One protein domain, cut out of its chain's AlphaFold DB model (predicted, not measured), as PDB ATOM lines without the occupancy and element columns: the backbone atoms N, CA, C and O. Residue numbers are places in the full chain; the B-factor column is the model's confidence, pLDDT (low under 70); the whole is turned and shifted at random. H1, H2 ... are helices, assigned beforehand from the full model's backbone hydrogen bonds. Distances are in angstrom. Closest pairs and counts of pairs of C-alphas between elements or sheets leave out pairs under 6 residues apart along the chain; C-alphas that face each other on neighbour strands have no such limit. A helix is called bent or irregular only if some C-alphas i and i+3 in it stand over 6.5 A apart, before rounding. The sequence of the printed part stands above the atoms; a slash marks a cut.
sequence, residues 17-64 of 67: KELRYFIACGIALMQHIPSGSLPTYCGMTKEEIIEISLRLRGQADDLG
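This is residues 17 to 64 of the 67 residues of an uncharacterized protein of Pseudomonas abietaniphila (UniProt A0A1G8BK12). What shape does the printed part have? Two long helices, H1 and H3, lie side by side and run opposite ways, and a short irregular helix, H2, sits as a small head at the end where the chain passes from one to the other. The first and last printed residues lie at the other end of this pair. What is it made of? The printed part has 48 residues with three named helices, in the order H1, H2, H3, and no named strand, and its class is all helix. How large is it? It is a rod with spans of 34 by 17 by 15 A, only just compact, close to loose, with a radius of gyration of the C-alphas of 11.1 A.

Where does the first helix run? H1 holds residues 17 to 32 and is 22.0 A long from first to last C-alpha. It begins at C-alpha 17, at (111.821, 164.378, 204.702). What comes next? H2 holds residues 35 to 42, 11.3 A from first to last C-alpha. It is irregular, for C-alphas 36 and 39 are 7.1 A apart. Where is the longest helix? H3 holds residues 46 to 62 and is 24.3 A long, from C-alpha 46 at (106.887, 155.440, 226.105) to C-alpha 62 at (118.871, 173.142, 214.535).

How do the two long helices stand? H1 and H3 touch, with 14 pairs of C-alphas within 8 A, and their closest C-alphas are those of Ile 23 and Ser 53, 5.4 A apart. They run opposite ways at a shallow tilt of 27 degrees. How does the short helix stand to them? H2 is close to H1 but not clearly touching, with the C-alphas of Leu 29 and Leu 38 the closest at 7.7 A; the two run opposite ways at a steep tilt of 39 degrees. H2 is also close to H3 but not clearly touching, with the C-alphas of Ser 35 and Lys 46 the closest at 6.0 A; these run the same way at a steep tilt of 65 degrees. What do the backbone N and O atoms show? In H1 and H3 every O i to N i+4 pair is within hydrogen-bond range. In H2 2 of 4 such pairs are, and 3 of 5 O i to N i+3 pairs.

Which C-alphas are farthest apart? Those of Gly 36 and Gly 64, 34.5 A apart, while the first and last printed C-alphas, of Lys 17 and Gly 64, are 12.4 A apart. Are there cuts or long links? The printed part has no cut, and the links H1 to H2 and H2 to H3 are both tight, with 2 and 3 residues. How confident is the model? The mean pLDDT of the printed part is 94.2, and no printed residue is under 70.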
ATOM      1  N   LYS A  17     113.104 165.077 204.819       95.94
ATOM      2  CA  LYS A  17     111.821 164.378 204.702       95.94
ATOM      3  C   LYS A  17     111.784 163.115 205.564       95.94
ATOM      4  O   LYS A  17     110.758 162.836 206.180       95.94
ATOM      5  N   GLU A  18     112.875 162.362 205.604       97.06
ATOM      6  CA  GLU A  18     112.990 161.160 206.432       97.06
ATOM      7  C   GLU A  18     113.093 161.519 207.917       97.06
ATOM      8  O   GLU A  18     112.433 160.882 208.732       97.06
ATOM      9  N   LEU A  19     113.812 162.589 208.272       95.94
ATOM     10  CA  LEU A  19     113.847 163.099 209.645       95.94
ATOM     11  C   LEU A  19     112.441 163.464 210.150       95.94
ATOM     12  O   LEU A  19     112.032 162.996 211.216       95.94
ATOM     13  N   ARG A  20     111.661 164.206 209.348       95.38
ATOM     14  CA  ARG A  20     110.238 164.476 209.628       95.38
ATOM     15  C   ARG A  20     109.439 163.193 209.835       95.38
ATOM     16  O   ARG A  20     108.664 163.093 210.786       95.38
ATOM     17  N   TYR A  21     109.631 162.210 208.956       96.12
ATOM     18  CA  TYR A  21     108.956 160.919 209.051       96.12
ATOM     19  C   TYR A  21     109.283 160.193 210.363       96.12
ATOM     20  O   TYR A  21     108.362 159.715 211.024       96.12
ATOM     21  N   PHE A  22     110.550 160.154 210.790       95.56
ATOM     22  CA  PHE A  22     110.938 159.502 212.045       95.56
ATOM     23  C   PHE A  22     110.315 160.173 213.271       95.56
ATOM     24  O   PHE A  22     109.798 159.479 214.150       95.56
ATOM     25  N   ILE A  23     110.290 161.507 213.308       94.56
ATOM     26  CA  ILE A  23     109.646 162.254 214.396       94.56
ATOM     27  C   ILE A  23     108.136 161.973 214.420       94.56
ATOM     28  O   ILE A  23     107.575 161.675 215.476       94.56
ATOM     29  N   ALA A  24     107.479 162.000 213.256       95.25
ATOM     30  CA  ALA A  24     106.058 161.681 213.144       95.25
ATOM     31  C   ALA A  24     105.751 160.242 213.592       95.25
ATOM     32  O   ALA A  24     104.747 160.012 214.265       95.25
ATOM     33  N   CYS A  25     106.626 159.280 213.283       94.75
ATOM     34  CA  CYS A  25     106.473 157.891 213.715       94.75
ATOM     35  C   CYS A  25     106.514 157.748 215.237       94.75
ATOM     36  O   CYS A  25     105.666 157.051 215.793       94.75
ATOM     37  N   GLY A  26     107.446 158.424 215.917       93.19
ATOM     38  CA  GLY A  26     107.510 158.412 217.382       93.19
ATOM     39  C   GLY A  26     106.203 158.900 218.016       93.19
ATOM     40  O   GLY A  26     105.649 158.249 218.903       93.19
ATOM     41  N   ILE A  27     105.647 159.994 217.489       90.69
ATOM     42  CA  ILE A  27     104.363 160.551 217.940       90.69
ATOM     43  C   ILE A  27     103.207 159.581 217.652       90.69
ATOM     44  O   ILE A  27     102.409 159.295 218.547       90.69
ATOM     45  N   ALA A  28     103.131 159.043 216.433       93.62
ATOM     46  CA  ALA A  28     102.069 158.128 216.021       93.62
ATOM     47  C   ALA A  28     102.059 156.839 216.858       93.62
ATOM     48  O   ALA A  28     100.993 156.392 217.284       93.62
ATOM     49  N   LEU A  29     103.234 156.272 217.160       92.94
ATOM     50  CA  LEU A  29     103.357 155.097 218.024       92.94
ATOM     51  C   LEU A  29     102.746 155.360 219.402       92.94
ATOM     52  O   LEU A  29     101.930 154.571 219.871       92.94
ATOM     53  N   MET A  30     103.070 156.494 220.025       91.38
ATOM     54  CA  MET A  30     102.536 156.842 221.345       91.38
ATOM     55  C   MET A  30     101.029 157.127 221.352       91.38
ATOM     56  O   MET A  30     100.391 156.970 222.394       91.38
ATOM     57  N   GLN A  31     100.467 157.586 220.232       91.19
ATOM     58  CA  GLN A  31      99.041 157.903 220.117       91.19
ATOM     59  C   GLN A  31      98.179 156.671 219.828       91.19
ATOM     60  O   GLN A  31      97.022 156.624 220.243       91.19
ATOM     61  N   HIS A  32      98.729 155.684 219.120       93.31
ATOM     62  CA  HIS A  32      97.952 154.560 218.597       93.31
ATOM     63  C   HIS A  32      98.276 153.212 219.244       93.31
ATOM     64  O   HIS A  32      97.462 152.293 219.144       93.31
ATOM     65  N   ILE A  33      99.417 153.077 219.926       92.50
ATOM     66  CA  ILE A  33      99.817 151.836 220.594       92.50
ATOM     67  C   ILE A  33      99.708 152.006 222.117       92.50
ATOM     68  O   ILE A  33     100.269 152.955 222.671       92.50
ATOM     69  N   PRO A  34      99.027 151.091 222.833       93.44
ATOM     70  CA  PRO A  34      98.988 151.115 224.291       93.44
ATOM     71  C   PRO A  34     100.395 151.071 224.898       93.44
ATOM     72  O   PRO A  34     101.221 150.259 224.482       93.44
ATOM     73  N   SER A  35     100.657 151.881 225.930       90.06
ATOM     74  CA  SER A  35     102.004 152.025 226.507       90.06
ATOM     75  C   SER A  35     102.633 150.699 226.944       90.06
ATOM     76  O   SER A  35     103.820 150.480 226.728       90.06
ATOM     77  N   GLY A  36     101.833 149.789 227.514       92.31
ATOM     78  CA  GLY A  36     102.302 148.464 227.938       92.31
ATOM     79  C   GLY A  36     102.683 147.530 226.782       92.31
ATOM     80  O   GLY A  36     103.334 146.518 227.008       92.31
ATOM     81  N   SER A  37     102.299 147.862 225.548       94.50
ATOM     82  CA  SER A  37     102.601 147.080 224.347       94.50
ATOM     83  C   SER A  37     103.769 147.649 223.537       94.50
ATOM     84  O   SER A  37     104.352 146.913 222.743       94.50
ATOM     85  N   LEU A  38     104.154 148.916 223.740       94.19
ATOM     86  CA  LEU A  38     105.242 149.575 222.999       94.19
ATOM     87  C   LEU A  38     106.565 148.780 223.006       94.19
ATOM     88  O   LEU A  38     107.109 148.567 221.914       94.19
ATOM     89  N   PRO A  39     107.031 148.218 224.146       95.56
ATOM     90  CA  PRO A  39     108.272 147.443 224.159       95.56
ATOM     91  C   PRO A  39     108.213 146.194 223.276       95.56
ATOM     92  O   PRO A  39     109.228 145.777 222.731       95.56
ATOM     93  N   THR A  40     107.027 145.612 223.081       94.38
ATOM     94  CA  THR A  40     106.859 144.436 222.213       94.38
ATOM     95  C   THR A  40     106.963 144.800 220.731       94.38
ATOM     96  O   THR A  40     107.496 144.019 219.950       94.38
ATOM     97  N   TYR A  41     106.473 145.977 220.331       90.12
ATOM     98  CA  TYR A  41     106.446 146.385 218.921       90.12
ATOM     99  C   TYR A  41     107.750 147.014 218.438       90.12
ATOM    100  O   TYR A  41     108.143 146.800 217.294       90.12
ATOM    101  N   CYS A  42     108.398 147.815 219.281       91.06
ATOM    102  CA  CYS A  42     109.552 148.621 218.873       91.06
ATOM    103  C   CYS A  42     110.745 148.534 219.831       91.06
ATOM    104  O   CYS A  42     111.745 149.210 219.613       91.06
ATOM    105  N   GLY A  43     110.660 147.706 220.877       94.12
ATOM    106  CA  GLY A  43     111.739 147.549 221.855       94.12
ATOM    107  C   GLY A  43     111.926 148.746 222.787       94.12
ATOM    108  O   GLY A  43     112.914 148.770 223.510       94.12
ATOM    109  N   MET A  44     111.008 149.720 222.776       95.31
ATOM    110  CA  MET A  44     111.104 150.950 223.562       95.31
ATOM    111  C   MET A  44     109.862 151.173 224.427       95.31
ATOM    112  O   MET A  44     108.733 150.855 224.043       95.31
ATOM    113  N   THR A  45     110.084 151.748 225.600       95.81
ATOM    114  CA  THR A  45     109.059 152.316 226.475       95.81
ATOM    115  C   THR A  45     108.547 153.646 225.927       95.81
ATOM    116  O   THR A  45     109.127 154.246 225.019       95.81
ATOM    117  N   LYS A  46     107.440 154.138 226.489       94.31
ATOM    118  CA  LYS A  46     106.887 155.440 226.105       94.31
ATOM    119  C   LYS A  46     107.887 156.566 226.380       94.31
ATOM    120  O   LYS A  46     108.033 157.466 225.561       94.31
ATOM    121  N   GLU A  47     108.572 156.503 227.512       95.19
ATOM    122  CA  GLU A  47     109.540 157.497 227.963       95.19
ATOM    123  C   GLU A  47     110.755 157.552 227.025       95.19
ATOM    124  O   GLU A  47     111.141 158.639 226.598       95.19
ATOM    125  N   GLU A  48     111.284 156.395 226.615       95.88
ATOM    126  CA  GLU A  48     112.378 156.307 225.636       95.88
ATOM    127  C   GLU A  48     111.966 156.860 224.262       95.88
ATOM    128  O   GLU A  48     112.744 157.565 223.616       95.88
ATOM    129  N   ILE A  49     110.724 156.603 223.827       95.81
ATOM    130  CA  ILE A  49     110.190 157.156 222.571       95.81
ATOM    131  C   ILE A  49     110.069 158.683 222.652       95.81
ATOM    132  O   ILE A  49     110.392 159.371 221.680       95.81
ATOM    133  N   ILE A  50     109.632 159.234 223.789       94.44
ATOM    134  CA  ILE A  50     109.594 160.690 224.000       94.44
ATOM    135  C   ILE A  50     111.008 161.260 223.911       94.44
ATOM    136  O   ILE A  50     111.228 162.228 223.184       94.44
ATOM    137  N   GLU A  51     111.968 160.651 224.606       95.81
ATOM    138  CA  GLU A  51     113.349 161.125 224.642       95.81
ATOM    139  C   GLU A  51     113.974 161.169 223.241       95.81
ATOM    140  O   GLU A  51     114.497 162.207 222.825       95.81
ATOM    141  N   ILE A  52     113.882 160.075 222.476       94.94
ATOM    142  CA  ILE A  52     114.440 160.040 221.120       94.94
ATOM    143  C   ILE A  52     113.700 160.998 220.182       94.94
ATOM    144  O   ILE A  52     114.343 161.681 219.386       94.94
ATOM    145  N   SER A  53     112.375 161.126 220.310       94.88
ATOM    146  CA  SER A  53     111.588 162.051 219.484       94.88
ATOM    147  C   SER A  53     111.965 163.509 219.749       94.88
ATOM    148  O   SER A  53     112.096 164.282 218.802       94.88
ATOM    149  N   LEU A  54     112.195 163.885 221.013       94.88
ATOM    150  CA  LEU A  54     112.661 165.225 221.386       94.88
ATOM    151  C   LEU A  54     114.069 165.501 220.856       94.88
ATOM    152  O   LEU A  54     114.322 166.583 220.334       94.88
ATOM    153  N   ARG A  55     114.972 164.518 220.929       94.94
ATOM    154  CA  ARG A  55     116.320 164.641 220.356       94.94
ATOM    155  C   ARG A  55     116.276 164.832 218.843       94.94
ATOM    156  O   ARG A  55     116.943 165.726 218.333       94.94
ATOM    157  N   LEU A  56     115.478 164.033 218.132       95.19
ATOM    158  CA  LEU A  56     115.293 164.171 216.685       95.19
ATOM    159  C   LEU A  56     114.668 165.522 216.323       95.19
ATOM    160  O   LEU A  56     115.109 166.154 215.368       95.19
ATOM    161  N   ARG A  57     113.685 165.990 217.105       95.19
ATOM    162  CA  ARG A  57     113.078 167.310 216.914       95.19
ATOM    163  C   ARG A  57     114.094 168.434 217.100       95.19
ATOM    164  O   ARG A  57     114.153 169.305 216.247       95.19
ATOM    165  N   GLY A  58     114.931 168.362 218.134       95.56
ATOM    166  CA  GLY A  58     116.016 169.323 218.332       95.56
ATOM    167  C   GLY A  58     116.967 169.377 217.134       95.56
ATOM    168  O   GLY A  58     117.285 170.456 216.661       95.56
ATOM    169  N   GLN A  59     117.334 168.221 216.564       94.56
ATOM    170  CA  GLN A  59     118.145 168.185 215.338       94.56
ATOM    171  C   GLN A  59     117.426 168.802 214.126       94.56
ATOM    172  O   GLN A  59     118.065 169.453 213.305       94.56
ATOM    173  N   ALA A  60     116.112 168.600 213.996       94.56
ATOM    174  CA  ALA A  60     115.322 169.222 212.934       94.56
ATOM    175  C   ALA A  60     115.283 170.750 213.089       94.56
ATOM    176  O   ALA A  60     115.522 171.466 212.117       94.56
ATOM    177  N   ASP A  61     115.051 171.233 214.311       94.94
ATOM    178  CA  ASP A  61     115.008 172.660 214.629       94.94
ATOM    179  C   ASP A  61     116.386 173.323 214.382       94.94
ATOM    180  O   ASP A  61     116.450 174.382 213.757       94.94
ATOM    181  N   ASP A  62     117.492 172.668 214.768       95.00
ATOM    182  CA  ASP A  62     118.871 173.142 214.535       95.00
ATOM    183  C   ASP A  62     119.215 173.273 213.040       95.00
ATOM    184  O   ASP A  62     119.986 174.147 212.638       95.00
ATOM    185  N   LEU A  63     118.640 172.403 212.205       93.00
ATOM    186  CA  LEU A  63     118.817 172.408 210.751       93.00
ATOM    187  C   LEU A  63     117.829 173.340 210.028       93.00
ATOM    188  O   LEU A  63     117.939 173.511 208.814       93.00
ATOM    189  N   GLY A  64     116.871 173.941 210.742       93.12
ATOM    190  CA  GLY A  64     115.811 174.761 210.150       93.12
ATOM    191  C   GLY A  64     114.792 173.955 209.336       93.12
ATOM    192  O   GLY A  64     114.153 174.501 208.436       93.12
TER     193      GLY A  64